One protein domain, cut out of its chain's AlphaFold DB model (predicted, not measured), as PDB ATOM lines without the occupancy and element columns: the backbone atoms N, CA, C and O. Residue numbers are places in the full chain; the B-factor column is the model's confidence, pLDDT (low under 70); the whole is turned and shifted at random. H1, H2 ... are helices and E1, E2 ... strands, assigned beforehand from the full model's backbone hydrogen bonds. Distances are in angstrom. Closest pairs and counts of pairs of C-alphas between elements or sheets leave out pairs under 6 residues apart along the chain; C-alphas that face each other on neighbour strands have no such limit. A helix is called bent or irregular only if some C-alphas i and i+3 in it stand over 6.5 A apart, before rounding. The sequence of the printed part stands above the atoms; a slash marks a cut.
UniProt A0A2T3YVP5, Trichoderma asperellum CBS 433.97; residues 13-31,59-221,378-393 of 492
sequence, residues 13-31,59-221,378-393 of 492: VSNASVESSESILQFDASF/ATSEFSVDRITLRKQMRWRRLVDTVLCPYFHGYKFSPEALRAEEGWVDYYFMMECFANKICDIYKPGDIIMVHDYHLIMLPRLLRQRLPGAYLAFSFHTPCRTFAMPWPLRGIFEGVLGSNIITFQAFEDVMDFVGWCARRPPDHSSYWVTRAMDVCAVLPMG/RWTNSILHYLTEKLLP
ATOM      1  N   VAL A  13     -26.136  24.297  -0.492       46.72
ATOM      2  CA  VAL A  13     -25.227  25.387  -0.861       46.72
ATOM      3  C   VAL A  13     -23.788  24.932  -0.645       46.72
ATOM      4  O   VAL A  13     -23.444  24.418   0.422       46.72
ATOM      5  N   SER A  14     -22.941  25.105  -1.657       52.53
ATOM      6  CA  SER A  14     -21.529  24.713  -1.613       52.53
ATOM      7  C   SER A  14     -20.587  25.884  -1.920       52.53
ATOM      8  O   SER A  14     -20.973  26.836  -2.604       52.53
ATOM      9  N   ASN A  15     -19.363  25.819  -1.371       37.53
ATOM     10  CA  ASN A  15     -18.250  26.693  -1.758       37.53
ATOM     11  C   ASN A  15     -17.487  25.991  -2.868       37.53
ATOM     12  O   ASN A  15     -17.190  24.805  -2.732       37.53
ATOM     13  N   ALA A  16     -17.077  26.723  -3.893       37.28
ATOM     14  CA  ALA A  16     -16.200  26.187  -4.928       37.28
ATOM     15  C   ALA A  16     -14.720  26.573  -4.719       37.28
ATOM     16  O   ALA A  16     -13.976  26.725  -5.688       37.28
ATOM     17  N   SER A  17     -14.284  26.776  -3.467       27.48
ATOM     18  CA  SER A  17     -12.884  27.102  -3.158       27.48
ATOM     19  C   SER A  17     -11.955  25.895  -3.377       27.48
ATOM     20  O   SER A  17     -12.336  24.749  -3.132       27.48
ATOM     21  N   VAL A  18     -10.723  26.165  -3.827       25.89
ATOM     22  CA  VAL A  18      -9.717  25.190  -4.313       25.89
ATOM     23  C   VAL A  18      -9.294  24.140  -3.262       25.89
ATOM     24  O   VAL A  18      -8.648  23.157  -3.611       25.89
ATOM     25  N   GLU A  19      -9.693  24.284  -1.995       25.12
ATOM     26  CA  GLU A  19      -9.304  23.378  -0.901       25.12
ATOM     27  C   GLU A  19     -10.477  22.740  -0.132       25.12
ATOM     28  O   GLU A  19     -10.237  21.964   0.791       25.12
ATOM     29  N   SER A  20     -11.741  22.985  -0.498       28.61
ATOM     30  CA  SER A  20     -12.876  22.430   0.255       28.61
ATOM     31  C   SER A  20     -14.074  22.103  -0.639       28.61
ATOM     32  O   SER A  20     -15.024  22.879  -0.741       28.61
ATOM     33  N   SER A  21     -14.092  20.909  -1.227       31.47
ATOM     34  CA  SER A  21     -15.317  20.290  -1.756       31.47
ATOM     35  C   SER A  21     -16.210  19.764  -0.617       31.47
ATOM     36  O   SER A  21     -16.699  18.636  -0.668       31.47
ATOM     37  N   GLU A  22     -16.369  20.548   0.449       38.31
ATOM     38  CA  GLU A  22     -17.320  20.298   1.528       38.31
ATOM     39  C   GLU A  22     -18.532  21.201   1.280       38.31
ATOM     40  O   GLU A  22     -18.396  22.407   1.055       38.31
ATOM     41  N   SER A  23     -19.740  20.633   1.261       45.69
ATOM     42  CA  SER A  23     -20.953  21.453   1.230       45.69
ATOM     43  C   SER A  23     -20.964  22.356   2.460       45.69
ATOM     44  O   SER A  23     -20.989  21.850   3.578       45.69
ATOM     45  N   ILE A  24     -20.979  23.675   2.255       47.03
ATOM     46  CA  ILE A  24     -20.971  24.628   3.369       47.03
ATOM     47  C   ILE A  24     -22.278  24.559   4.154       47.03
ATOM     48  O   ILE A  24     -22.275  24.752   5.360       47.03
ATOM     49  N   LEU A  25     -23.408  24.327   3.477       48.44
ATOM     50  CA  LEU A  25     -24.720  24.236   4.111       48.44
ATOM     51  C   LEU A  25     -25.571  23.177   3.413       48.44
ATOM     52  O   LEU A  25     -25.721  23.173   2.188       48.44
ATOM     53  N   GLN A  26     -26.177  22.299   4.206       46.78
ATOM     54  CA  GLN A  26     -27.088  21.262   3.731       46.78
ATOM     55  C   GLN A  26     -28.407  21.299   4.488       46.78
ATOM     56  O   GLN A  26     -28.450  21.592   5.684       46.78
ATOM     57  N   PHE A  27     -29.476  20.929   3.787       43.12
ATOM     58  CA  PHE A  27     -30.727  20.527   4.409       43.12
ATOM     59  C   PHE A  27     -30.551  19.139   5.041       43.12
ATOM     60  O   PHE A  27     -30.621  18.123   4.351       43.12
ATOM     61  N   ASP A  28     -30.295  19.076   6.350       35.34
ATOM     62  CA  ASP A  28     -30.186  17.789   7.045       35.34
ATOM     63  C   ASP A  28     -31.594  17.269   7.385       35.34
ATOM     64  O   ASP A  28     -32.204  17.616   8.401       35.34
ATOM     65  N   ALA A  29     -32.160  16.468   6.481       33.25
ATOM     66  CA  ALA A  29     -33.422  15.773   6.694       33.25
ATOM     67  C   ALA A  29     -33.172  14.478   7.481       33.25
ATOM     68  O   ALA A  29     -33.333  13.372   6.965       33.25
ATOM     69  N   SER A  30     -32.787  14.585   8.753       26.20
ATOM     70  CA  SER A  30     -32.784  13.409   9.618       26.20
ATOM     71  C   SER A  30     -34.235  12.991   9.870       26.20
ATOM     72  O   SER A  30     -34.942  13.608  10.671       26.20
ATOM     73  N   PHE A  31     -34.688  11.921   9.215       26.95
ATOM     74  CA  PHE A  31     -35.898  11.190   9.599       26.95
ATOM     75  C   PHE A  31     -35.600  10.414  10.894       26.95
ATOM     76  O   PHE A  31     -35.613   9.186  10.938       26.95
ATOM     77  N   ALA A  59     -37.800  28.540  19.355       40.00
ATOM     78  CA  ALA A  59     -38.381  27.255  19.733       40.00
ATOM     79  C   ALA A  59     -38.004  26.077  18.807       40.00
ATOM     80  O   ALA A  59     -38.305  24.930  19.147       40.00
ATOM     81  N   THR A  60     -37.415  26.312  17.620       44.22
ATOM     82  CA  THR A  60     -37.314  25.258  16.579       44.22
ATOM     83  C   THR A  60     -36.036  25.229  15.732       44.22
ATOM     84  O   THR A  60     -35.950  24.398  14.826       44.22
ATOM     85  N   SER A  61     -35.028  26.051  16.024       43.84
ATOM     86  CA  SER A  61     -33.774  26.080  15.257       43.84
ATOM     87  C   SER A  61     -32.548  25.902  16.155       43.84
ATOM     88  O   SER A  61     -32.448  26.516  17.212       43.84
ATOM     89  N   GLU A  62     -31.627  25.034  15.739       47.03
ATOM     90  CA  GLU A  62     -30.271  24.969  16.290       47.03
ATOM     91  C   GLU A  62     -29.306  25.422  15.194       47.03
ATOM     92  O   GLU A  62     -29.313  24.902  14.076       47.03
ATOM     93  N   PHE A  63     -28.497  26.429  15.510       47.31
ATOM     94  CA  PHE A  63     -27.490  26.966  14.606       47.31
ATOM     95  C   PHE A  63     -26.121  26.437  15.030       47.31
ATOM     96  O   PHE A  63     -25.734  26.574  16.189       47.31
ATOM     97  N   SER A  64     -25.379  25.851  14.092       47.66
ATOM     98  CA  SER A  64     -23.958  25.535  14.274       47.66
ATOM     99  C   SER A  64     -23.109  26.319  13.268       47.66
ATOM    100  O   SER A  64     -23.642  27.018  12.401       47.66
ATOM    101  N   VAL A  65     -21.780  26.262  13.401       44.56
ATOM    102  CA  VAL A  65     -20.848  27.045  12.568       44.56
ATOM    103  C   VAL A  65     -21.038  26.737  11.075       44.56
ATOM    104  O   VAL A  65     -21.146  27.686  10.305       44.56
ATOM    105  N   ASP A  66     -21.284  25.474  10.716       53.12
ATOM    106  CA  ASP A  66     -21.364  25.015   9.317       53.12
ATOM    107  C   ASP A  66     -22.720  24.382   8.956       53.12
ATOM    108  O   ASP A  66     -22.873  23.743   7.921       53.12
ATOM    109  N   ARG A  67     -23.736  24.474   9.828       60.31
ATOM    110  CA  ARG A  67     -25.055  23.867   9.566       60.31
ATOM    111  C   ARG A  67     -26.200  24.690  10.130       60.31
ATOM    112  O   ARG A  67     -26.132  25.170  11.264       60.31
ATOM    113  N   ILE A  68     -27.279  24.761   9.354       66.31
ATOM    114  CA  ILE A  68     -28.591  25.227   9.802       66.31
ATOM    115  C   ILE A  68     -29.437  23.985  10.090       66.31
ATOM    116  O   ILE A  68     -29.756  23.227   9.175       66.31
ATOM    117  N   THR A  69     -29.824  23.776  11.346       68.19
ATOM    118  CA  THR A  69     -30.745  22.696  11.710       68.19
ATOM    119  C   THR A  69     -32.132  23.271  11.950       68.19
ATOM    120  O   THR A  69     -32.414  23.884  12.981       68.19
ATOM    121  N   LEU A  70     -33.024  23.037  10.990       68.31
ATOM    122  CA  LEU A  70     -34.434  23.396  11.088       68.31
ATOM    123  C   LEU A  70     -35.234  22.192  11.608       68.31
ATOM    124  O   LEU A  70     -35.425  21.204  10.895       68.31
ATOM    125  N   ARG A  71     -35.713  22.235  12.857       70.19
ATOM    126  CA  ARG A  71     -36.569  21.162  13.403       70.19
ATOM    127  C   ARG A  71     -37.955  21.210  12.753       70.19
ATOM    128  O   ARG A  71     -38.388  22.259  12.285       70.19
ATOM    129  N   LYS A  72     -38.681  20.081  12.757       71.06
ATOM    130  CA  LYS A  72     -40.004  19.923  12.104       71.06
ATOM    131  C   LYS A  72     -39.958  20.189  10.590       71.06
ATOM    132  O   LYS A  72     -40.701  21.008  10.066       71.06
ATOM    133  N   GLN A  73     -39.102  19.451   9.888       69.19
ATOM    134  CA  GLN A  73     -38.830  19.560   8.445       69.19
ATOM    135  C   GLN A  73     -40.073  19.712   7.546       69.19
ATOM    136  O   GLN A  73     -40.074  20.549   6.646       69.19
ATOM    137  N   MET A  74     -41.159  18.986   7.838       69.75
ATOM    138  CA  MET A  74     -42.424  19.067   7.087       69.75
ATOM    139  C   MET A  74     -43.032  20.476   7.036       69.75
ATOM    140  O   MET A  74     -43.760  20.794   6.104       69.75
ATOM    141  N   ARG A  75     -42.752  21.318   8.039       79.62
ATOM    142  CA  ARG A  75     -43.187  22.718   8.081       79.62
ATOM    143  C   ARG A  75     -42.482  23.531   6.994       79.62
ATOM    144  O   ARG A  75     -43.133  24.081   6.115       79.62
ATOM    145  N   TRP A  76     -41.153  23.531   7.027       77.69
ATOM    146  CA  TRP A  76     -40.291  24.316   6.135       77.69
ATOM    147  C   TRP A  76     -40.404  23.893   4.673       77.69
ATOM    148  O   TRP A  76     -40.312  24.713   3.765       77.69
ATOM    149  N   ARG A  77     -40.647  22.600   4.448       76.88
ATOM    150  CA  ARG A  77     -40.780  22.036   3.108       76.88
ATOM    151  C   ARG A  77     -42.198  22.090   2.559       76.88
ATOM    152  O   ARG A  77     -42.385  21.740   1.403       76.88
ATOM    153  N   ARG A  78     -43.197  22.540   3.329       82.44
ATOM    154  CA  ARG A  78     -44.613  22.459   2.936       82.44
ATOM    155  C   ARG A  78     -44.863  23.052   1.549       82.44
ATOM    156  O   ARG A  78     -45.383  22.342   0.696       82.44
ATOM    157  N   LEU A  79     -44.463  24.301   1.296       84.62
ATOM    158  CA  LEU A  79     -44.638  24.939  -0.018       84.62
ATOM    159  C   LEU A  79     -43.875  24.184  -1.116       84.62
ATOM    160  O   LEU A  79     -44.395  23.938  -2.202       84.62
ATOM    161  N   VAL A  80     -42.643  23.781  -0.820       82.00
ATOM    162  CA  VAL A  80     -41.758  23.135  -1.788       82.00
ATOM    163  C   VAL A  80     -42.284  21.754  -2.187       82.00
ATOM    164  O   VAL A  80     -42.450  21.487  -3.371       82.00
ATOM    165  N   ASP A  81     -42.625  20.908  -1.220       78.44
ATOM    166  CA  ASP A  81     -43.082  19.536  -1.446       78.44
ATOM    167  C   ASP A  81     -44.516  19.481  -1.999       78.44
ATOM    168  O   ASP A  81     -44.843  18.572  -2.756       78.44
ATOM    169  N   THR A  82     -45.390  20.428  -1.632       80.88
ATOM    170  CA  THR A  82     -46.813  20.390  -2.035       80.88
ATOM    171  C   THR A  82     -47.142  21.234  -3.260       80.88
ATOM    172  O   THR A  82     -48.186  21.006  -3.870       80.88
ATOM    173  N   VAL A  83     -46.277  22.181  -3.637       84.44
ATOM    174  CA  VAL A  83     -46.504  23.086  -4.772       84.44
ATOM    175  C   VAL A  83     -45.360  23.013  -5.780       84.44
ATOM    176  O   VAL A  83     -45.598  22.620  -6.920       84.44
ATOM    177  N   LEU A  84     -44.123  23.345  -5.386       82.62
ATOM    178  CA  LEU A  84     -43.000  23.436  -6.337       82.62
ATOM    179  C   LEU A  84     -42.630  22.077  -6.941       82.62
ATOM    180  O   LEU A  84     -42.520  21.957  -8.158       82.62
ATOM    181  N   CYS A  85     -42.464  21.049  -6.109       80.12
ATOM    182  CA  CYS A  85     -42.113  19.703  -6.549       80.12
ATOM    183  C   CYS A  85     -43.173  19.147  -7.515       80.12
ATOM    184  O   CYS A  85     -42.804  18.802  -8.642       80.12
ATOM    185  N   PRO A  86     -44.479  19.143  -7.168       77.94
ATOM    186  CA  PRO A  86     -45.534  18.785  -8.099       77.94
ATOM    187  C   PRO A  86     -45.462  19.551  -9.416       77.94
ATOM    188  O   PRO A  86     -45.507  18.941 -10.480       77.94
ATOM    189  N   TYR A  87     -45.287  20.870  -9.348       82.50
ATOM    190  CA  TYR A  87     -45.249  21.732 -10.519       82.50
ATOM    191  C   TYR A  87     -44.099  21.384 -11.479       82.50
ATOM    192  O   TYR A  87     -44.345  21.098 -12.652       82.50
ATOM    193  N   PHE A  88     -42.854  21.333 -10.988       79.69
ATOM    194  CA  PHE A  88     -41.680  21.064 -11.828       79.69
ATOM    195  C   PHE A  88     -41.684  19.657 -12.440       79.69
ATOM    196  O   PHE A  88     -41.212  19.460 -13.560       79.69
ATOM    197  N   HIS A  89     -42.285  18.687 -11.753       75.44
ATOM    198  CA  HIS A  89     -42.401  17.310 -12.235       75.44
ATOM    199  C   HIS A  89     -43.703  17.032 -13.018       75.44
ATOM    200  O   HIS A  89     -43.959  15.885 -13.397       75.44
ATOM    201  N   GLY A  90     -44.531  18.054 -13.265       74.25
ATOM    202  CA  GLY A  90     -45.768  17.935 -14.045       74.25
ATOM    203  C   GLY A  90     -46.919  17.208 -13.335       74.25
ATOM    204  O   GLY A  90     -47.839  16.724 -13.994       74.25
ATOM    205  N   TYR A  91     -46.887  17.110 -12.006       74.25
ATOM    206  CA  TYR A  91     -48.008  16.624 -11.205       74.25
ATOM    207  C   TYR A  91     -49.050  17.719 -10.966       74.25
ATOM    208  O   TYR A  91     -48.760  18.916 -10.929       74.25
ATOM    209  N   LYS A  92     -50.284  17.288 -10.696       74.19
ATOM    210  CA  LYS A  92     -51.312  18.172 -10.144       74.19
ATOM    211  C   LYS A  92     -50.969  18.511  -8.693       74.19
ATOM    212  O   LYS A  92     -50.636  17.618  -7.918       74.19
ATOM    213  N   PHE A  93     -51.127  19.775  -8.322       75.94
ATOM    214  CA  PHE A  93     -51.104  20.231  -6.934       75.94
ATOM    215  C   PHE A  93     -52.431  20.893  -6.568       75.94
ATOM    216  O   PHE A  93     -53.196  21.313  -7.437       75.94
ATOM    217  N   SER A  94     -52.709  20.959  -5.268       77.50
ATOM    218  CA  SER A  94     -53.918  21.587  -4.738       77.50
ATOM    219  C   SER A  94     -53.789  23.119  -4.792       77.50
ATOM    220  O   SER A  94     -52.802  23.665  -4.290       77.50
ATOM    221  N   PRO A  95     -54.777  23.843  -5.351       79.75
ATOM    222  CA  PRO A  95     -54.815  25.304  -5.286       79.75
ATOM    223  C   PRO A  95     -54.845  25.848  -3.849       79.75
ATOM    224  O   PRO A  95     -54.370  26.955  -3.604       79.75
ATOM    225  N   GLU A  96     -55.377  25.085  -2.891       80.56
ATOM    226  CA  GLU A  96     -55.364  25.428  -1.463       80.56
ATOM    227  C   GLU A  96     -53.933  25.481  -0.922       80.56
ATOM    228  O   GLU A  96     -53.604  26.393  -0.169       80.56
ATOM    229  N   ALA A  97     -53.064  24.557  -1.350       75.81
ATOM    230  CA  ALA A  97     -51.658  24.550  -0.950       75.81
ATOM    231  C   ALA A  97     -50.913  25.809  -1.428       75.81
ATOM    232  O   ALA A  97     -50.079  26.341  -0.701       75.81
ATOM    233  N   LEU A  98     -51.258  26.328  -2.614       78.06
ATOM    234  CA  LEU A  98     -50.704  27.582  -3.135       78.06
ATOM    235  C   LEU A  98     -51.200  28.815  -2.359       78.06
ATOM    236  O   LEU A  98     -50.465  29.789  -2.238       78.06
ATOM    237  N   ARG A  99     -52.432  28.777  -1.837       74.62
ATOM    238  CA  ARG A  99     -53.046  29.870  -1.059       74.62
ATOM    239  C   ARG A  99     -52.678  29.852   0.429       74.62
ATOM    240  O   ARG A  99     -53.014  30.788   1.143       74.62
ATOM    241  N   ALA A 100     -52.018  28.801   0.911       76.81
ATOM    242  CA  ALA A 100     -51.690  28.652   2.323       76.81
ATOM    243  C   ALA A 100     -50.561  29.610   2.749       76.81
ATOM    244  O   ALA A 100     -49.380  29.301   2.582       76.81
ATOM    245  N   GLU A 101     -50.926  30.747   3.351       73.56
ATOM    246  CA  GLU A 101     -49.993  31.786   3.826       73.56
ATOM    247  C   GLU A 101     -48.882  31.235   4.729       73.56
ATOM    248  O   GLU A 101     -47.718  31.606   4.579       73.56
ATOM    249  N   GLU A 102     -49.201  30.292   5.622       74.69
ATOM    250  CA  GLU A 102     -48.208  29.669   6.507       74.69
ATOM    251  C   GLU A 102     -47.038  29.048   5.733       74.69
ATOM    252  O   GLU A 102     -45.885  29.185   6.141       74.69
ATOM    253  N   GLY A 103     -47.327  28.380   4.609       80.44
ATOM    254  CA  GLY A 103     -46.307  27.732   3.787       80.44
ATOM    255  C   GLY A 103     -45.372  28.744   3.128       80.44
ATOM    256  O   GLY A 103     -44.170  28.500   3.041       80.44
ATOM    257  N   TRP A 104     -45.912  29.890   2.719       84.00
ATOM    258  CA  TRP A 104     -45.141  31.003   2.175       84.00
ATOM    259  C   TRP A 104     -44.247  31.645   3.226       84.00
ATOM    260  O   TRP A 104     -43.045  31.769   3.003       84.00
ATOM    261  N   VAL A 105     -44.806  32.000   4.384       84.94
ATOM    262  CA  VAL A 105     -44.054  32.624   5.482       84.94
ATOM    263  C   VAL A 105     -42.905  31.726   5.931       84.94
ATOM    264  O   VAL A 105     -41.776  32.194   6.060       84.94
ATOM    265  N   ASP A 106     -43.163  30.430   6.118       85.62
ATOM    266  CA  ASP A 106     -42.129  29.476   6.520       85.62
ATOM    267  C   ASP A 106     -41.048  29.311   5.438       85.62
ATOM    268  O   ASP A 106     -39.863  29.213   5.765       85.62
ATOM    269  N   TYR A 107     -41.427  29.339   4.157       86.50
ATOM    270  CA  TYR A 107     -40.485  29.284   3.040       86.50
ATOM    271  C   TYR A 107     -39.579  30.521   2.970       86.50
ATOM    272  O   TYR A 107     -38.356  30.380   2.936       86.50
ATOM    273  N   TYR A 108     -40.150  31.729   3.005       86.94
ATOM    274  CA  TYR A 108     -39.381  32.979   3.039       86.94
ATOM    275  C   TYR A 108     -38.437  33.011   4.239       86.94
ATOM    276  O   TYR A 108     -37.258  33.331   4.108       86.94
ATOM    277  N   PHE A 109     -38.939  32.606   5.402       83.56
ATOM    278  CA  PHE A 109     -38.159  32.558   6.626       83.56
ATOM    279  C   PHE A 109     -36.969  31.588   6.528       83.56
ATOM    280  O   PHE A 109     -35.855  31.887   6.966       83.56
ATOM    281  N   MET A 110     -37.186  30.424   5.915       85.38
ATOM    282  CA  MET A 110     -36.120  29.481   5.607       85.38
ATOM    283  C   MET A 110     -35.067  30.118   4.688       85.38
ATOM    284  O   MET A 110     -33.883  30.042   5.008       85.38
ATOM    285  N   MET A 111     -35.470  30.787   3.601       88.69
ATOM    286  CA  MET A 111     -34.541  31.485   2.695       88.69
ATOM    287  C   MET A 111     -33.719  32.560   3.414       88.69
ATOM    288  O   MET A 111     -32.508  32.642   3.217       88.69
ATOM    289  N   GLU A 112     -34.353  33.333   4.292       86.88
ATOM    290  CA  GLU A 112     -33.716  34.338   5.145       86.88
ATOM    291  C   GLU A 112     -32.645  33.734   6.065       86.88
ATOM    292  O   GLU A 112     -31.539  34.265   6.169       86.88
ATOM    293  N   CYS A 113     -32.921  32.579   6.682       84.06
ATOM    294  CA  CYS A 113     -31.933  31.864   7.495       84.06
ATOM    295  C   CYS A 113     -30.702  31.452   6.682       84.06
ATOM    296  O   CYS A 113     -29.575  31.641   7.145       84.06
ATOM    297  N   PHE A 114     -30.905  30.919   5.472       84.94
ATOM    298  CA  PHE A 114     -29.803  30.598   4.562       84.94
ATOM    299  C   PHE A 114     -29.023  31.855   4.175       84.94
ATOM    300  O   PHE A 114     -27.798  31.864   4.288       84.94
ATOM    301  N   ALA A 115     -29.712  32.923   3.773       89.19
ATOM    302  CA  ALA A 115     -29.078  34.168   3.359       89.19
ATOM    303  C   ALA A 115     -28.237  34.789   4.485       89.19
ATOM    304  O   ALA A 115     -27.087  35.146   4.244       89.19
ATOM    305  N   ASN A 116     -28.771  34.868   5.711       86.06
ATOM    306  CA  ASN A 116     -28.050  35.367   6.890       86.06
ATOM    307  C   ASN A 116     -26.769  34.566   7.128       86.06
ATOM    308  O   ASN A 116     -25.679  35.128   7.164       86.06
ATOM    309  N   LYS A 117     -26.892  33.237   7.196       83.19
ATOM    310  CA  LYS A 117     -25.758  32.368   7.502       83.19
ATOM    311  C   LYS A 117     -24.663  32.421   6.440       83.19
ATOM    312  O   LYS A 117     -23.487  32.396   6.783       83.19
ATOM    313  N   ILE A 118     -25.041  32.493   5.164       85.19
ATOM    314  CA  ILE A 118     -24.087  32.640   4.059       85.19
ATOM    315  C   ILE A 118     -23.376  33.992   4.157       85.19
ATOM    316  O   ILE A 118     -22.162  34.042   3.991       85.19
ATOM    317  N   CYS A 119     -24.096  35.071   4.475       87.56
ATOM    318  CA  CYS A 119     -23.487  36.390   4.659       87.56
ATOM    319  C   CYS A 119     -22.486  36.415   5.824       87.56
ATOM    320  O   CYS A 119     -21.449  37.059   5.696       87.56
ATOM    321  N   ASP A 120     -22.752  35.690   6.918       84.81
ATOM    322  CA  ASP A 120     -21.864  35.638   8.092       84.81
ATOM    323  C   ASP A 120     -20.490  35.016   7.794       84.81
ATOM    324  O   ASP A 120     -19.501  35.340   8.452       84.81
ATOM    325  N   ILE A 121     -20.426  34.092   6.831       83.81
ATOM    326  CA  ILE A 121     -19.214  33.314   6.517       83.81
ATOM    327  C   ILE A 121     -18.555  33.718   5.195       83.81
ATOM    328  O   ILE A 121     -17.406  33.347   4.955       83.81
ATOM    329  N   TYR A 122     -19.275  34.449   4.342       84.19
ATOM    330  CA  TYR A 122     -18.816  34.848   3.017       84.19
ATOM    331  C   TYR A 122     -17.579  35.744   3.091       84.19
ATOM    332  O   TYR A 122     -17.535  36.730   3.831       84.19
ATOM    333  N   LYS A 123     -16.591  35.447   2.245       83.50
ATOM    334  CA  LYS A 123     -15.439  36.311   1.998       83.50
ATOM    335  C   LYS A 123     -15.488  36.842   0.565       83.50
ATOM    336  O   LYS A 123     -15.839  36.102  -0.352       83.50
ATOM    337  N   PRO A 124     -15.119  38.116   0.329       84.56
ATOM    338  CA  PRO A 124     -15.035  38.653  -1.024       84.56
ATOM    339  C   PRO A 124     -14.182  37.767  -1.938       84.56
ATOM    340  O   PRO A 124     -13.027  37.484  -1.626       84.56
ATOM    341  N   GLY A 125     -14.759  37.358  -3.068       79.81
ATOM    342  CA  GLY A 125     -14.126  36.449  -4.025       79.81
ATOM    343  C   GLY A 125     -14.589  34.994  -3.914       79.81
ATOM    344  O   GLY A 125     -14.333  34.228  -4.841       79.81
ATOM    345  N   ASP A 126     -15.308  34.624  -2.849       82.38
ATOM    346  CA  ASP A 126     -15.918  33.299  -2.741       82.38
ATOM    347  C   ASP A 126     -16.973  33.082  -3.838       82.38
ATOM    348  O   ASP A 126     -17.698  33.998  -4.249       82.38
ATOM    349  N   ILE A 127     -17.081  31.830  -4.285       82.00
ATOM    350  CA  ILE A 127     -18.104  31.379  -5.227       82.00
ATOM    351  C   ILE A 127     -19.170  30.622  -4.442       82.00
ATOM    352  O   ILE A 127     -18.893  29.581  -3.845       82.00
ATOM    353  N   ILE A 128     -20.399  31.130  -4.486       86.38
ATOM    354  CA  ILE A 128     -21.562  30.522  -3.845       86.38
ATOM    355  C   ILE A 128     -22.338  29.740  -4.903       86.38
ATOM    356  O   ILE A 128     -22.864  30.317  -5.859       86.38
ATOM    357  N   MET A 129     -22.449  28.426  -4.716       86.75
ATOM    358  CA  MET A 129     -23.249  27.554  -5.575       86.75
ATOM    359  C   MET A 129     -24.523  27.127  -4.849       86.75
ATOM    360  O   MET A 129     -24.455  26.483  -3.806       86.75
ATOM    361  N   VAL A 130     -25.682  27.478  -5.401       88.94
ATOM    362  CA  VAL A 130     -27.015  27.142  -4.890       88.94
ATOM    363  C   VAL A 130     -27.614  26.020  -5.736       88.94
ATOM    364  O   VAL A 130     -27.611  26.085  -6.968       88.94
ATOM    365  N   HIS A 131     -28.140  24.987  -5.083       85.25
ATOM    366  CA  HIS A 131     -28.624  23.785  -5.752       85.25
ATOM    367  C   HIS A 131     -30.135  23.589  -5.585       85.25
ATOM    368  O   HIS A 131     -30.650  23.527  -4.467       85.25
ATOM    369  N   ASP A 132     -30.786  23.373  -6.727       84.94
ATOM    370  CA  ASP A 132     -32.157  22.911  -6.924       84.94
ATOM    371  C   ASP A 132     -33.282  23.852  -6.458       84.94
ATOM    372  O   ASP A 132     -33.086  24.851  -5.761       84.94
ATOM    373  N   TYR A 133     -34.511  23.529  -6.871       84.56
ATOM    374  CA  TYR A 133     -35.688  24.393  -6.720       84.56
ATOM    375  C   TYR A 133     -36.081  24.702  -5.264       84.56
ATOM    376  O   TYR A 133     -36.817  25.654  -5.009       84.56
ATOM    377  N   HIS A 134     -35.581  23.939  -4.291       84.44
ATOM    378  CA  HIS A 134     -35.808  24.195  -2.869       84.44
ATOM    379  C   HIS A 134     -35.285  25.575  -2.439       84.44
ATOM    380  O   HIS A 134     -35.905  26.237  -1.611       84.44
ATOM    381  N   LEU A 135     -34.166  26.024  -3.015       89.81
ATOM    382  CA  LEU A 135     -33.486  27.275  -2.658       89.81
ATOM    383  C   LEU A 135     -33.588  28.328  -3.770       89.81
ATOM    384  O   LEU A 135     -32.769  29.237  -3.858       89.81
ATOM    385  N   ILE A 136     -34.585  28.207  -4.640       89.31
ATOM    386  CA  ILE A 136     -34.721  28.986  -5.877       89.31
ATOM    387  C   ILE A 136     -34.768  30.513  -5.673       89.31
ATOM    388  O   ILE A 136     -34.327  31.270  -6.533       89.31
ATOM    389  N   MET A 137     -35.241  30.970  -4.511       90.75
ATOM    390  CA  MET A 137     -35.295  32.390  -4.153       90.75
ATOM    391  C   MET A 137     -33.970  32.936  -3.607       90.75
ATOM    392  O   MET A 137     -33.698  34.135  -3.699       90.75
ATOM    393  N   LEU A 138     -33.132  32.062  -3.049       93.00
ATOM    394  CA  LEU A 138     -31.914  32.430  -2.336       93.00
ATOM    395  C   LEU A 138     -30.953  33.318  -3.154       93.00
ATOM    396  O   LEU A 138     -30.419  34.265  -2.571       93.00
ATOM    397  N   PRO A 139     -30.744  33.114  -4.475       94.00
ATOM    398  CA  PRO A 139     -29.829  33.961  -5.240       94.00
ATOM    399  C   PRO A 139     -30.220  35.446  -5.257       94.00
ATOM    400  O   PRO A 139     -29.331  36.297  -5.247       94.00
ATOM    401  N   ARG A 140     -31.517  35.789  -5.221       91.81
ATOM    402  CA  ARG A 140     -31.971  37.189  -5.135       91.81
ATOM    403  C   ARG A 140     -31.631  37.810  -3.786       91.81
ATOM    404  O   ARG A 140     -31.072  38.904  -3.763       91.81
ATOM    405  N   LEU A 141     -31.905  37.108  -2.686       91.69
ATOM    406  CA  LEU A 141     -31.581  37.595  -1.339       91.69
ATOM    407  C   LEU A 141     -30.072  37.800  -1.170       91.69
ATOM    408  O   LEU A 141     -29.630  38.818  -0.640       91.69
ATOM    409  N   LEU A 142     -29.271  36.860  -1.677       92.94
ATOM    410  CA  LEU A 142     -27.816  36.978  -1.657       92.94
ATOM    411  C   LEU A 142     -27.328  38.130  -2.531       92.94
ATOM    412  O   LEU A 142     -26.460  38.872  -2.093       92.94
ATOM    413  N   ARG A 143     -27.891  38.335  -3.727       92.38
ATOM    414  CA  ARG A 143     -27.502  39.456  -4.598       92.38
ATOM    415  C   ARG A 143     -27.794  40.816  -3.963       92.38
ATOM    416  O   ARG A 143     -26.986  41.724  -4.117       92.38
ATOM    417  N   GLN A 144     -28.914  40.957  -3.252       91.25
ATOM    418  CA  GLN A 144     -29.267  42.199  -2.552       91.25
ATOM    419  C   GLN A 144     -28.279  42.528  -1.422       91.25
ATOM    420  O   GLN A 144     -27.925  43.688  -1.229       91.25
ATOM    421  N   ARG A 145     -27.804  41.512  -0.693       93.12
ATOM    422  CA  ARG A 145     -26.894  41.681   0.456       93.12
ATOM    423  C   ARG A 145     -25.423  41.704   0.068       93.12
ATOM    424  O   ARG A 145     -24.624  42.390   0.696       93.12
ATOM    425  N   LEU A 146     -25.071  40.947  -0.968       91.44
ATOM    426  CA  LEU A 146     -23.723  40.753  -1.487       91.44
ATOM    427  C   LEU A 146     -23.704  41.062  -3.000       91.44
ATOM    428  O   LEU A 146     -23.576  40.146  -3.820       91.44
ATOM    429  N   PRO A 147     -23.793  42.344  -3.411       88.81
ATOM    430  CA  PRO A 147     -23.899  42.716  -4.826       88.81
ATOM    431  C   PRO A 147     -22.751  42.204  -5.700       88.81
ATOM    432  O   PRO A 147     -22.968  41.884  -6.866       88.81
ATOM    433  N   GLY A 148     -21.547  42.076  -5.133       84.81
ATOM    434  CA  GLY A 148     -20.350  41.580  -5.818       84.81
ATOM    435  C   GLY A 148     -20.113  40.068  -5.726       84.81
ATOM    436  O   GLY A 148     -19.088  39.609  -6.220       84.81
ATOM    437  N   ALA A 149     -20.999  39.293  -5.089       87.00
ATOM    438  CA  ALA A 149     -20.793  37.852  -4.934       87.00
ATOM    439  C   ALA A 149     -20.905  37.095  -6.262       87.00
ATOM    440  O   ALA A 149     -21.729  37.424  -7.125       87.00
ATOM    441  N   TYR A 150     -20.107  36.039  -6.399       86.94
ATOM    442  CA  TYR A 150     -20.193  35.112  -7.519       86.94
ATOM    443  C   TYR A 150     -21.209  34.023  -7.189       86.94
ATOM    444  O   TYR A 150     -20.973  33.181  -6.330       86.94
ATOM    445  N   LEU A 151     -22.362  34.074  -7.851       89.31
ATOM    446  CA  LEU A 151     -23.508  33.214  -7.586       89.31
ATOM    447  C   LEU A 151     -23.745  32.269  -8.767       89.31
ATOM    448  O   LEU A 151     -23.978  32.721  -9.890       89.31
ATOM    449  N   ALA A 152     -23.744  30.968  -8.515       90.12
ATOM    450  CA  ALA A 152     -24.211  29.958  -9.456       90.12
ATOM    451  C   ALA A 152     -25.478  29.301  -8.921       90.12
ATOM    452  O   ALA A 152     -25.542  28.963  -7.743       90.12
ATOM    453  N   PHE A 153     -26.465  29.086  -9.784       91.19
ATOM    454  CA  PHE A 153     -27.646  28.297  -9.458       91.19
ATOM    455  C   PHE A 153     -27.755  27.104 -10.402       91.19
ATOM    456  O   PHE A 153     -27.640  27.284 -11.611       91.19
ATOM    457  N   SER A 154     -28.017  25.907  -9.876       88.00
ATOM    458  CA  SER A 154     -28.226  24.706 -10.691       88.00
ATOM    459  C   SER A 154     -29.600  24.099 -10.477       88.00
ATOM    460  O   SER A 154     -29.904  23.640  -9.377       88.00
ATOM    461  N   PHE A 155     -30.392  24.010 -11.544       87.00
ATOM    462  CA  PHE A 155     -31.571  23.156 -11.591       87.00
ATOM    463  C   PHE A 155     -31.154  21.709 -11.812       87.00
ATOM    464  O   PHE A 155     -30.526  21.376 -12.821       87.00
ATOM    465  N   HIS A 156     -31.538  20.848 -10.878       79.75
ATOM    466  CA  HIS A 156     -31.396  19.403 -11.031       79.75
ATOM    467  C   HIS A 156     -32.696  18.818 -11.582       79.75
ATOM    468  O   HIS A 156     -32.691  17.967 -12.460       79.75
ATOM    469  N   THR A 157     -33.831  19.344 -11.144       77.12
ATOM    470  CA  THR A 157     -35.156  18.940 -11.629       77.12
ATOM    471  C   THR A 157     -35.474  19.545 -13.010       77.12
ATOM    472  O   THR A 157     -35.017  20.659 -13.285       77.12
ATOM    473  N   PRO A 158     -36.275  18.871 -13.871       76.88
ATOM    474  CA  PRO A 158     -36.829  19.491 -15.075       76.88
ATOM    475  C   PRO A 158     -37.437  20.873 -14.805       76.88
ATOM    476  O   PRO A 158     -38.161  21.069 -13.827       76.88
ATOM    477  N   CYS A 159     -37.201  21.825 -15.704       79.44
ATOM    478  CA  CYS A 159     -37.690  23.191 -15.568       79.44
ATOM    479  C   CYS A 159     -38.876  23.431 -16.504       79.44
ATOM    480  O   CYS A 159     -38.742  23.996 -17.586       79.44
ATOM    481  N   ARG A 160     -40.073  23.030 -16.072       74.06
ATOM    482  CA  ARG A 160     -41.323  23.322 -16.786       74.06
ATOM    483  C   ARG A 160     -41.897  24.640 -16.290       74.06
ATOM    484  O   ARG A 160     -42.213  24.748 -15.118       74.06
ATOM    485  N   THR A 161     -42.059  25.630 -17.163       70.50
ATOM    486  CA  THR A 161     -42.509  26.987 -16.771       70.50
ATOM    487  C   THR A 161     -43.788  27.444 -17.482       70.50
ATOM    488  O   THR A 161     -44.274  28.560 -17.254       70.50
ATOM    489  N   PHE A 162     -44.317  26.613 -18.391       62.72
ATOM    490  CA  PHE A 162     -45.364  26.980 -19.354       62.72
ATOM    491  C   PHE A 162     -46.661  27.477 -18.695       62.72
ATOM    492  O   PHE A 162     -47.343  28.324 -19.260       62.72
ATOM    493  N   ALA A 163     -46.958  27.036 -17.469       66.06
ATOM    494  CA  ALA A 163     -48.172  27.401 -16.739       66.06
ATOM    495  C   ALA A 163     -47.889  27.854 -15.295       66.06
ATOM    496  O   ALA A 163     -48.621  27.486 -14.380       66.06
ATOM    497  N   MET A 164     -46.778  28.564 -15.057       75.12
ATOM    498  CA  MET A 164     -46.383  28.967 -13.697       75.12
ATOM    499  C   MET A 164     -47.476  29.846 -13.070       75.12
ATOM    500  O   MET A 164     -47.764  30.910 -13.623       75.12
ATOM    501  N   PRO A 165     -48.070  29.442 -11.931       74.44
ATOM    502  CA  PRO A 165     -49.003  30.281 -11.194       74.44
ATOM    503  C   PRO A 165     -48.379  31.633 -10.851       74.44
ATOM    504  O   PRO A 165     -47.222  31.697 -10.435       74.44
ATOM    505  N   TRP A 166     -49.168  32.702 -10.966       73.00
ATOM    506  CA  TRP A 166     -48.709  34.069 -10.712       73.00
ATOM    507  C   TRP A 166     -48.015  34.244  -9.345       73.00
ATOM    508  O   TRP A 166     -46.934  34.831  -9.326       73.00
ATOM    509  N   PRO A 167     -48.506  33.653  -8.231       75.75
ATOM    510  CA  PRO A 167     -47.822  33.755  -6.939       75.75
ATOM    511  C   PRO A 167     -46.399  33.170  -6.939       75.75
ATOM    512  O   PRO A 167     -45.514  33.701  -6.280       75.75
ATOM    513  N   LEU A 168     -46.135  32.114  -7.720       78.38
ATOM    514  CA  LEU A 168     -44.807  31.485  -7.812       78.38
ATOM    515  C   LEU A 168     -43.819  32.287  -8.669       78.38
ATOM    516  O   LEU A 168     -42.628  31.977  -8.694       78.38
ATOM    517  N   ARG A 169     -44.286  33.324  -9.372       78.88
ATOM    518  CA  ARG A 169     -43.447  34.113 -10.275       78.88
ATOM    519  C   ARG A 169     -42.299  34.797  -9.536       78.88
ATOM    520  O   ARG A 169     -41.161  34.656  -9.968       78.88
ATOM    521  N   GLY A 170     -42.581  35.463  -8.415       77.50
ATOM    522  CA  GLY A 170     -41.565  36.173  -7.626       77.50
ATOM    523  C   GLY A 170     -40.495  35.241  -7.048       77.50
ATOM    524  O   GLY A 170     -39.313  35.582  -7.035       77.50
ATOM    525  N   ILE A 171     -40.891  34.021  -6.663       83.12
ATOM    526  CA  ILE A 171     -39.962  32.954  -6.266       83.12
ATOM    527  C   ILE A 171     -39.011  32.619  -7.422       83.12
ATOM    528  O   ILE A 171     -37.798  32.542  -7.239       83.12
ATOM    529  N   PHE A 172     -39.572  32.415  -8.612       83.56
ATOM    530  CA  PHE A 172     -38.835  31.958  -9.785       83.56
ATOM    531  C   PHE A 172     -37.905  33.035 -10.365       83.56
ATOM    532  O   PHE A 172     -36.813  32.730 -10.840       83.56
ATOM    533  N   GLU A 173     -38.286  34.312 -10.250       83.88
ATOM    534  CA  GLU A 173     -37.409  35.458 -10.534       83.88
ATOM    535  C   GLU A 173     -36.152  35.461  -9.659       83.88
ATOM    536  O   GLU A 173     -35.120  35.992 -10.073       83.88
ATOM    537  N   GLY A 174     -36.212  34.836  -8.479       85.31
ATOM    538  CA  GLY A 174     -35.096  34.730  -7.547       85.31
ATOM    539  C   GLY A 174     -33.806  34.222  -8.190       85.31
ATOM    540  O   GLY A 174     -32.721  34.731  -7.902       85.31
ATOM    541  N   VAL A 175     -33.926  33.292  -9.140       90.62
ATOM    542  CA  VAL A 175     -32.793  32.663  -9.828       90.62
ATOM    543  C   VAL A 175     -31.986  33.657 -10.660       90.62
ATOM    544  O   VAL A 175     -30.771  33.501 -10.803       90.62
ATOM    545  N   LEU A 176     -32.626  34.716 -11.166       89.56
ATOM    546  CA  LEU A 176     -31.993  35.722 -12.024       89.56
ATOM    547  C   LEU A 176     -30.964  36.581 -11.274       89.56
ATOM    548  O   LEU A 176     -30.155  37.241 -11.922       89.56
ATOM    549  N   GLY A 177     -30.912  36.506  -9.937       88.75
ATOM    550  CA  GLY A 177     -29.810  37.055  -9.139       88.75
ATOM    551  C   GLY A 177     -28.454  36.373  -9.398       88.75
ATOM    552  O   GLY A 177     -27.404  36.927  -9.056       88.75
ATOM    553  N   SER A 178     -28.451  35.203 -10.038       91.94
ATOM    554  CA  SER A 178     -27.247  34.413 -10.312       91.94
ATOM    555  C   SER A 178     -26.391  34.997 -11.448       91.94
ATOM    556  O   SER A 178     -26.874  35.690 -12.350       91.94
ATOM    557  N   ASN A 179     -25.089  34.714 -11.412       90.00
ATOM    558  CA  ASN A 179     -24.161  34.942 -12.522       90.00
ATOM    559  C   ASN A 179     -24.294  33.854 -13.594       90.00
ATOM    560  O   ASN A 179     -24.194  34.167 -14.778       90.00
ATOM    561  N   ILE A 180     -24.547  32.612 -13.178       91.06
ATOM    562  CA  ILE A 180     -24.823  31.468 -14.052       91.06
ATOM    563  C   ILE A 180     -26.036  30.695 -13.527       91.06
ATOM    564  O   ILE A 180     -26.184  30.513 -12.317       91.06
ATOM    565  N   ILE A 181     -26.888  30.241 -14.444       92.88
ATOM    566  CA  ILE A 181     -28.005  29.339 -14.173       92.88
ATOM    567  C   ILE A 181     -27.797  28.081 -15.015       92.88
ATOM    568  O   ILE A 181     -27.731  28.163 -16.240       92.88
ATOM    569  N   THR A 182     -27.682  26.918 -14.387       91.44
ATOM    570  CA  THR A 182     -27.410  25.661 -15.086       91.44
ATOM    571  C   THR A 182     -28.631  24.762 -15.105       91.44
ATOM    572  O   THR A 182     -29.334  24.635 -14.104       91.44
ATOM    573  N   PHE A 183     -28.871  24.126 -16.247       91.19
ATOM    574  CA  PHE A 183     -29.992  23.220 -16.480       91.19
ATOM    575  C   PHE A 183     -29.508  21.863 -16.986       91.19
ATOM    576  O   PHE A 183     -28.420  21.753 -17.559       91.19
ATOM    577  N   GLN A 184     -30.349  20.843 -16.813       85.19
ATOM    578  CA  GLN A 184     -30.051  19.480 -17.248       85.19
ATOM    579  C   GLN A 184     -30.270  19.269 -18.749       85.19
ATOM    580  O   GLN A 184     -29.560  18.467 -19.350       85.19
ATOM    581  N   ALA A 185     -31.224  19.971 -19.370       86.94
ATOM    582  CA  ALA A 185     -31.524  19.864 -20.798       86.94
ATOM    583  C   ALA A 185     -31.689  21.231 -21.478       86.94
ATOM    584  O   ALA A 185     -31.930  22.254 -20.838       86.94
ATOM    585  N   PHE A 186     -31.563  21.255 -22.805       88.19
ATOM    586  CA  PHE A 186     -31.733  22.482 -23.589       88.19
ATOM    587  C   PHE A 186     -33.178  22.995 -23.546       88.19
ATOM    588  O   PHE A 186     -33.418  24.197 -23.478       88.19
ATOM    589  N   GLU A 187     -34.152  22.092 -23.542       86.44
ATOM    590  CA  GLU A 187     -35.566  22.443 -23.458       86.44
ATOM    591  C   GLU A 187     -35.912  23.127 -22.138       86.44
ATOM    592  O   GLU A 187     -36.732  24.034 -22.142       86.44
ATOM    593  N   ASP A 188     -35.241  22.764 -21.042       87.94
ATOM    594  CA  ASP A 188     -35.401  23.434 -19.748       87.94
ATOM    595  C   ASP A 188     -34.960  24.908 -19.827       87.94
ATOM    596  O   ASP A 188     -35.620  25.797 -19.287       87.94
ATOM    597  N   VAL A 189     -33.878  25.188 -20.566       90.38
ATOM    598  CA  VAL A 189     -33.433  26.561 -20.842       90.38
ATOM    599  C   VAL A 189     -34.461  27.303 -21.687       90.38
ATOM    600  O   VAL A 189     -34.778  28.455 -21.400       90.38
ATOM    601  N   MET A 190     -34.982  26.667 -22.738       88.25
ATOM    602  CA  MET A 190     -35.983  27.286 -23.609       88.25
ATOM    603  C   MET A 190     -37.290  27.561 -22.866       88.25
ATOM    604  O   MET A 190     -37.857  28.640 -23.029       88.25
ATOM    605  N   ASP A 191     -37.728  26.640 -22.009       88.50
ATOM    606  CA  ASP A 191     -38.878  26.827 -21.128       88.50
ATOM    607  C   ASP A 191     -38.621  28.023 -20.189       88.50
ATOM    608  O   ASP A 191     -39.464  28.919 -20.075       88.50
ATOM    609  N   PHE A 192     -37.443  28.114 -19.567       88.94
ATOM    610  CA  PHE A 192     -37.071  29.247 -18.716       88.94
ATOM    611  C   PHE A 192     -37.073  30.589 -19.466       88.94
ATOM    612  O   PHE A 192     -37.731  31.543 -19.047       88.94
ATOM    613  N   VAL A 193     -36.393  30.661 -20.613       88.12
ATOM    614  CA  VAL A 193     -36.313  31.874 -21.444       88.12
ATOM    615  C   VAL A 193     -37.695  32.270 -21.970       88.12
ATOM    616  O   VAL A 193     -38.055  33.448 -21.941       88.12
ATOM    617  N   GLY A 194     -38.500  31.299 -22.401       86.12
ATOM    618  CA  GLY A 194     -39.878  31.521 -22.829       86.12
ATOM    619  C   GLY A 194     -40.750  32.074 -21.702       86.12
ATOM    620  O   GLY A 194     -41.572  32.958 -21.932       86.12
ATOM    621  N   TRP A 195     -40.536  31.632 -20.461       86.62
ATOM    622  CA  TRP A 195     -41.190  32.228 -19.295       86.62
ATOM    623  C   TRP A 195     -40.745  33.671 -19.037       86.62
ATOM    624  O   TRP A 195     -41.604  34.518 -18.781       86.62
ATOM    625  N   CYS A 196     -39.457  33.990 -19.194       84.88
ATOM    626  CA  CYS A 196     -38.975  35.375 -19.128       84.88
ATOM    627  C   CYS A 196     -39.611  36.261 -20.215       84.88
ATOM    628  O   CYS A 196     -39.878  37.438 -19.968       84.88
ATOM    629  N   ALA A 197     -39.894  35.704 -21.397       83.00
ATOM    630  CA  ALA A 197     -40.496  36.426 -22.517       83.00
ATOM    631  C   ALA A 197     -41.978  36.780 -22.303       83.00
ATOM    632  O   ALA A 197     -42.445  37.767 -22.865       83.00
ATOM    633  N   ARG A 198     -42.708  36.033 -21.462       78.94
ATOM    634  CA  ARG A 198     -44.135  36.267 -21.149       78.94
ATOM    635  C   ARG A 198     -44.384  37.448 -20.191       78.94
ATOM    636  O   ARG A 198     -45.476  37.585 -19.638       78.94
ATOM    637  N   ARG A 199     -43.381  38.293 -19.921       70.38
ATOM    638  CA  ARG A 199     -43.573  39.541 -19.162       70.38
ATOM    639  C   ARG A 199     -44.237  40.619 -20.030       70.38
ATOM    640  O   ARG A 199     -44.053  40.595 -21.245       70.38
ATOM    641  N   PRO A 200     -44.947  41.587 -19.417       60.91
ATOM    642  CA  PRO A 200     -45.380  42.792 -20.114       60.91
ATOM    643  C   PRO A 200     -44.218  43.442 -20.897       60.91
ATOM    644  O   PRO A 200     -43.062  43.371 -20.451       60.91
ATOM    645  N   PRO A 201     -44.507  44.017 -22.078       54.94
ATOM    646  CA  PRO A 201     -43.516  44.371 -23.094       54.94
ATOM    647  C   PRO A 201     -42.411  45.307 -22.596       54.94
ATOM    648  O   PRO A 201     -41.267  45.147 -23.021       54.94
ATOM    649  N   ASP A 202     -42.722  46.169 -21.634       59.19
ATOM    650  CA  ASP A 202     -41.867  47.238 -21.108       59.19
ATOM    651  C   ASP A 202     -40.555  46.718 -20.491       59.19
ATOM    652  O   ASP A 202     -39.551  47.422 -20.470       59.19
ATOM    653  N   HIS A 203     -40.527  45.448 -20.061       55.41
ATOM    654  CA  HIS A 203     -39.350  44.822 -19.446       55.41
ATOM    655  C   HIS A 203     -38.936  43.487 -20.087       55.41
ATOM    656  O   HIS A 203     -37.870  42.956 -19.776       55.41
ATOM    657  N   SER A 204     -39.750  42.916 -20.980       61.00
ATOM    658  CA  SER A 204     -39.534  41.564 -21.530       61.00
ATOM    659  C   SER A 204     -38.174  41.380 -22.226       61.00
ATOM    660  O   SER A 204     -37.556  40.323 -22.102       61.00
ATOM    661  N   SER A 205     -37.662  42.413 -22.903       68.62
ATOM    662  CA  SER A 205     -36.391  42.361 -23.639       68.62
ATOM    663  C   SER A 205     -35.179  42.200 -22.718       68.62
ATOM    664  O   SER A 205     -34.297  41.391 -23.013       68.62
ATOM    665  N   TYR A 206     -35.148  42.906 -21.583       77.25
ATOM    666  CA  TYR A 206     -34.059  42.819 -20.607       77.25
ATOM    667  C   TYR A 206     -33.988  41.430 -19.975       77.25
ATOM    668  O   TYR A 206     -32.931  40.809 -19.968       77.25
ATOM    669  N   TRP A 207     -35.117  40.900 -19.503       76.25
ATOM    670  CA  TRP A 207     -35.147  39.607 -18.819       76.25
ATOM    671  C   TRP A 207     -34.811  38.439 -19.739       76.25
ATOM    672  O   TRP A 207     -34.081  37.537 -19.337       76.25
ATOM    673  N   VAL A 208     -35.292  38.473 -20.984       82.44
ATOM    674  CA  VAL A 208     -34.914  37.486 -22.002       82.44
ATOM    675  C   VAL A 208     -33.422  37.575 -22.297       82.44
ATOM    676  O   VAL A 208     -32.748  36.550 -22.297       82.44
ATOM    677  N   THR A 209     -32.886  38.783 -22.488       82.94
ATOM    678  CA  THR A 209     -31.448  38.982 -22.724       82.94
ATOM    679  C   THR A 209     -30.630  38.470 -21.541       82.94
ATOM    680  O   THR A 209     -29.710  37.677 -21.725       82.94
ATOM    681  N   ARG A 210     -31.033  38.817 -20.312       84.06
ATOM    682  CA  ARG A 210     -30.382  38.353 -19.087       84.06
ATOM    683  C   ARG A 210     -30.393  36.835 -18.994       84.06
ATOM    684  O   ARG A 210     -29.333  36.251 -18.804       84.06
ATOM    685  N   ALA A 211     -31.554  36.200 -19.157       86.31
ATOM    686  CA  ALA A 211     -31.685  34.745 -19.139       86.31
ATOM    687  C   ALA A 211     -30.768  34.091 -20.189       86.31
ATOM    688  O   ALA A 211     -30.008  33.180 -19.881       86.31
ATOM    689  N   MET A 212     -30.748  34.619 -21.412       84.75
ATOM    690  CA  MET A 212     -29.895  34.134 -22.504       84.75
ATOM    691  C   MET A 212     -28.387  34.313 -22.258       84.75
ATOM    692  O   MET A 212     -27.572  33.672 -22.929       84.75
ATOM    693  N   ASP A 213     -27.996  35.198 -21.345       84.94
ATOM    694  CA  ASP A 213     -26.596  35.458 -21.014       84.94
ATOM    695  C   ASP A 213     -26.073  34.626 -19.847       84.94
ATOM    696  O   ASP A 213     -24.862  34.388 -19.783       84.94
ATOM    697  N   VAL A 214     -26.966  34.189 -18.953       88.94
ATOM    698  CA  VAL A 214     -26.617  33.432 -17.740       88.94
ATOM    699  C   VAL A 214     -26.918  31.947 -17.831       88.94
ATOM    700  O   VAL A 214     -26.330  31.178 -17.075       88.94
ATOM    701  N   CYS A 215     -27.848  31.538 -18.693       91.75
ATOM    702  CA  CYS A 215     -28.260  30.146 -18.773       91.75
ATOM    703  C   CYS A 215     -27.212  29.289 -19.495       91.75
ATOM    704  O   CYS A 215     -26.690  29.669 -20.543       91.75
ATOM    705  N   ALA A 216     -26.958  28.097 -18.959       90.69
ATOM    706  CA  ALA A 216     -26.091  27.077 -19.536       90.69
ATOM    707  C   ALA A 216     -26.724  25.685 -19.390       90.69
ATOM    708  O   ALA A 216     -27.414  25.402 -18.411       90.69
ATOM    709  N   VAL A 217     -26.470  24.798 -20.354       90.25
ATOM    710  CA  VAL A 217     -26.853  23.381 -20.261       90.25
ATOM    711  C   VAL A 217     -25.648  22.614 -19.739       90.25
ATOM    712  O   VAL A 217     -24.679  22.430 -20.470       90.25
ATOM    713  N   LEU A 218     -25.697  22.209 -18.472       87.19
ATOM    714  CA  LEU A 218     -24.633  21.468 -17.796       87.19
ATOM    715  C   LEU A 218     -25.269  20.293 -17.039       87.19
ATOM    716  O   LEU A 218     -25.580  20.434 -15.850       87.19
ATOM    717  N   PRO A 219     -25.506  19.155 -17.721       82.62
ATOM    718  CA  PRO A 219     -26.121  17.990 -17.103       82.62
ATOM    719  C   PRO A 219     -25.219  17.424 -16.006       82.62
ATOM    720  O   PRO A 219     -23.994  17.390 -16.141       82.62
ATOM    721  N   MET A 220     -25.837  16.974 -14.916       79.12
ATOM    722  CA  MET A 220     -25.125  16.348 -13.813       79.12
ATOM    723  C   MET A 220     -24.422  15.078 -14.272       79.12
ATOM    724  O   MET A 220     -24.967  14.266 -15.024       79.12
ATOM    725  N   GLY A 221     -23.209  14.905 -13.764       77.56
ATOM    726  CA  GLY A 221     -22.411  13.720 -14.001       77.56
ATOM    727  C   GLY A 221     -22.371  12.765 -12.815       77.56
ATOM    728  O   GLY A 221     -22.799  13.089 -11.708       77.56
ATOM    729  N   ARG A 378     -16.247  16.824 -14.160       79.69
ATOM    730  CA  ARG A 378     -16.438  17.608 -15.388       79.69
ATOM    731  C   ARG A 378     -17.557  18.627 -15.220       79.69
ATOM    732  O   ARG A 378     -17.418  19.753 -15.694       79.69
ATOM    733  N   TRP A 379     -18.644  18.241 -14.561       82.19
ATOM    734  CA  TRP A 379     -19.766  19.128 -14.281       82.19
ATOM    735  C   TRP A 379     -19.325  20.337 -13.442       82.19
ATOM    736  O   TRP A 379     -19.489  21.475 -13.886       82.19
ATOM    737  N   THR A 380     -18.654  20.115 -12.306       76.38
ATOM    738  CA  THR A 380     -18.125  21.198 -11.459       76.38
ATOM    739  C   THR A 380     -17.112  22.071 -12.203       76.38
ATOM    740  O   THR A 380     -17.223  23.298 -12.182       76.38
ATOM    741  N   ASN A 381     -16.169  21.464 -12.930       78.62
ATOM    742  CA  ASN A 381     -15.169  22.197 -13.711       78.62
ATOM    743  C   ASN A 381     -15.804  23.049 -14.817       78.62
ATOM    744  O   ASN A 381     -15.325  24.147 -15.092       78.62
ATOM    745  N   SER A 382     -16.898  22.586 -15.425       83.62
ATOM    746  CA  SER A 382     -17.620  23.352 -16.448       83.62
ATOM    747  C   SER A 382     -18.303  24.583 -15.854       83.62
ATOM    748  O   SER A 382     -18.264  25.652 -16.459       83.62
ATOM    749  N   ILE A 383     -18.870  24.465 -14.647       80.12
ATOM    750  CA  ILE A 383     -19.450  25.607 -13.924       80.12
ATOM    751  C   ILE A 383     -18.361  26.626 -13.585       80.12
ATOM    752  O   ILE A 383     -18.524  27.812 -13.867       80.12
ATOM    753  N   LEU A 384     -17.238  26.169 -13.028       80.38
ATOM    754  CA  LEU A 384     -16.100  27.027 -12.695       80.38
ATOM    755  C   LEU A 384     -15.513  27.717 -13.927       80.38
ATOM    756  O   LEU A 384     -15.219  28.913 -13.879       80.38
ATOM    757  N   HIS A 385     -15.375  26.991 -15.038       83.50
ATOM    758  CA  HIS A 385     -14.921  27.554 -16.304       83.50
ATOM    759  C   HIS A 385     -15.879  28.637 -16.793       83.50
ATOM    760  O   HIS A 385     -15.440  29.736 -17.108       83.50
ATOM    761  N   TYR A 386     -17.185  28.361 -16.813       82.56
ATOM    762  CA  TYR A 386     -18.187  29.316 -17.280       82.56
ATOM    763  C   TYR A 386     -18.246  30.559 -16.388       82.56
ATOM    764  O   TYR A 386     -18.318  31.675 -16.893       82.56
ATOM    765  N   LEU A 387     -18.157  30.386 -15.065       77.56
ATOM    766  CA  LEU A 387     -17.994  31.504 -14.142       77.56
ATOM    767  C   LEU A 387     -16.746  32.302 -14.518       77.56
ATOM    768  O   LEU A 387     -16.863  33.472 -14.848       77.56
ATOM    769  N   THR A 388     -15.573  31.676 -14.578       76.81
ATOM    770  CA  THR A 388     -14.307  32.359 -14.889       76.81
ATOM    771  C   THR A 388     -14.351  33.093 -16.234       76.81
ATOM    772  O   THR A 388     -13.966  34.257 -16.315       76.81
ATOM    773  N   GLU A 389     -14.884  32.467 -17.282       76.75
ATOM    774  CA  GLU A 389     -15.038  33.063 -18.612       76.75
ATOM    775  C   GLU A 389     -15.972  34.279 -18.599       76.75
ATOM    776  O   GLU A 389     -15.719  35.257 -19.294       76.75
ATOM    777  N   LYS A 390     -17.034  34.261 -17.787       66.75
ATOM    778  CA  LYS A 390     -17.925  35.417 -17.600       66.75
ATOM    779  C   LYS A 390     -17.327  36.483 -16.679       66.75
ATOM    780  O   LYS A 390     -17.693  37.656 -16.787       66.75
ATOM    781  N   LEU A 391     -16.410  36.099 -15.793       63.66
ATOM    782  CA  LEU A 391     -15.723  36.986 -14.856       63.66
ATOM    783  C   LEU A 391     -14.581  37.773 -15.507       63.66
ATOM    784  O   LEU A 391     -14.422  38.956 -15.220       63.66
ATOM    785  N   LEU A 392     -13.829  37.167 -16.427       56.66
ATOM    786  CA  LEU A 392     -12.683  37.808 -17.089       56.66
ATOM    787  C   LEU A 392     -13.042  39.087 -17.888       56.66
ATOM    788  O   LEU A 392     -12.263  40.039 -17.853       56.66
ATOM    789  N   PRO A 393     -14.207  39.187 -18.561       54.44
ATOM    790  CA  PRO A 393     -14.652  40.421 -19.209       54.44
ATOM    791  C   PRO A 393     -15.279  41.447 -18.250       54.44
ATOM    792  O   PRO A 393     -15.441  42.603 -18.631       54.44
TER     793      PRO A 393
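Overview. This is residues 13 to 31, 59 to 221 and 378 to 393 of the 492 residues of a protein of Trichoderma asperellum CBS 433.97 (UniProt A0A2T3YVP5). A twisted sheet of five strands, E1 E4 E5 E6 E7, has helices over both faces, H5 and H7 over one and H9 alone over the other. The long helix H4 crosses H5, and E3 of the small hairpin E2 E3 lies near the same stretch of H4, its residues 110 to 117; towards the first residues of H4, H1 and H2 pack on it and H3 packs on H2, while H8 folds back on H7 and H6 reaches the sheet with its last residues, 175 to 177. The 198 printed residues hold nine named helices and seven named strands in the order E1 E2 E3 H1 H2 H3 H4 E4 H5 E5 H6 E6 H7 H8 E7 H9; the class is mixed, helices and strands. The larger sheet is mixed and the smaller, E2 E3, antiparallel. The whole is compact, with a radius of gyration of the C-alphas of 16.6 A and spans of 47 by 42 by 32 A.

Arrangement. The largest sheet runs, strand beside strand, E1, residues 13 to 15, E4, residues 127 to 131, E5, residues 150 to 154, E6, residues 180 to 183, and E7, residues 215 to 217. E1 and E4 are antiparallel at 153 degrees, with N 14 and O 129 within hydrogen-bond range at 3.0 A. The other neighbours are parallel: E4 and E5 at 20 degrees, N 128 and O 150 2.8 A apart; E5 and E6 at 10 degrees, N 182 and O 153 2.8 A apart; E6 and E7 at 39 degrees, N 216 and O 181 2.8 A apart. H5, residues 138 to 145, is on the sheet at a height of 10.0 A, over E5 and only just over E4, on which 3 of its C-alphas fall. H7, residues 186 to 197, on the same face, lies over E6 and E7 at a height of 10.3 A, its local plane fitted to only just enough C-alphas of the sheet, 6. H9, residues 378 to 391, on the opposite face, lies over E6 at a height of 7.7 A; these are three layers, helices on both faces of a sheet. H8, residues 201 to 214, forms a helical hairpin with H7, whose residues 192 to 197 alone touch it, at a shallow tilt of 27 degrees, opposite ways, closest at the C-alphas of Ala 197 and Ser 204, 5.3 A. H6, residues 166 to 177, touches H5 with residues 173 to 177 alone, at a steep tilt of 61 degrees, closest at the C-alphas of Arg 140 and Gly 177, 4.6 A. H6 and H8 only graze the sheet. E4 H5 E5, E5 H6 E6 and E6 H7 H8 E7 are strand-helix-strand units, parallel neighbour strands with helices between, each with a right-handed crossover. The hub is H4, residues 101 to 121, which touches H5 at a steep tilt of 56 degrees, closest at the C-alphas of Met 111 and Leu 138, 5.8 A. H4 touches H2, residues 78 to 88, about perpendicular at 89 degrees, closest at the C-alphas of Leu 79 and Gly 103, 5.0 A, and H1, residues 73 to 76, closest at those of Trp 76 and Asp 106, 5.5 A. H3, residues 95 to 99, touches H2, with the C-alphas of Val 83 and Leu 98 closest at 6.4 A. E2, residues 61 to 63, and E3, residues 68 to 70, form a hairpin, N 62 and O 69 3.1 A apart. Every O i to N i+4 pair is within hydrogen-bond range in H3, H4, H5, H7 and H9, but 5 of 7 in H2, 8 of 10 in H8 and 2 of 8 in H6, where 7 of 9 O i to N i+3 pairs are; H1 is too short for such a pair.

Along the chain. E4 and E5 measure 13.0 A and 13.5 A from first to last C-alpha. H4 measures 30.9 A, from C-alpha 101 at (-49.993, 31.786, 3.826) to C-alpha 121 at (-19.214, 33.314, 6.517). H8 measures 20.8 A, H9 19.4 A, H6 19.2 A, H7 16.5 A and H2 15.1 A. H8 is irregular, with C-alphas 202 and 205 7.8 A apart; H2 and H6 only just are, at 6.6 A for C-alphas 82 and 85 and 6.7 A for 167 and 170.

Size, cuts and confidence. The farthest C-alphas are those of Phe 31 and Asp 202, 47.7 A apart. Residues 32 to 58 and 222 to 377 are not printed, with 19.2 A from C-alpha 31 to 59 and 7.3 A from C-alpha 221 to 378. Of the links printed whole, E5 to H6 is long. The mean pLDDT of the printed part is 75.6; 45 residues are under 70, among them 13 to 31 and 59 to 70.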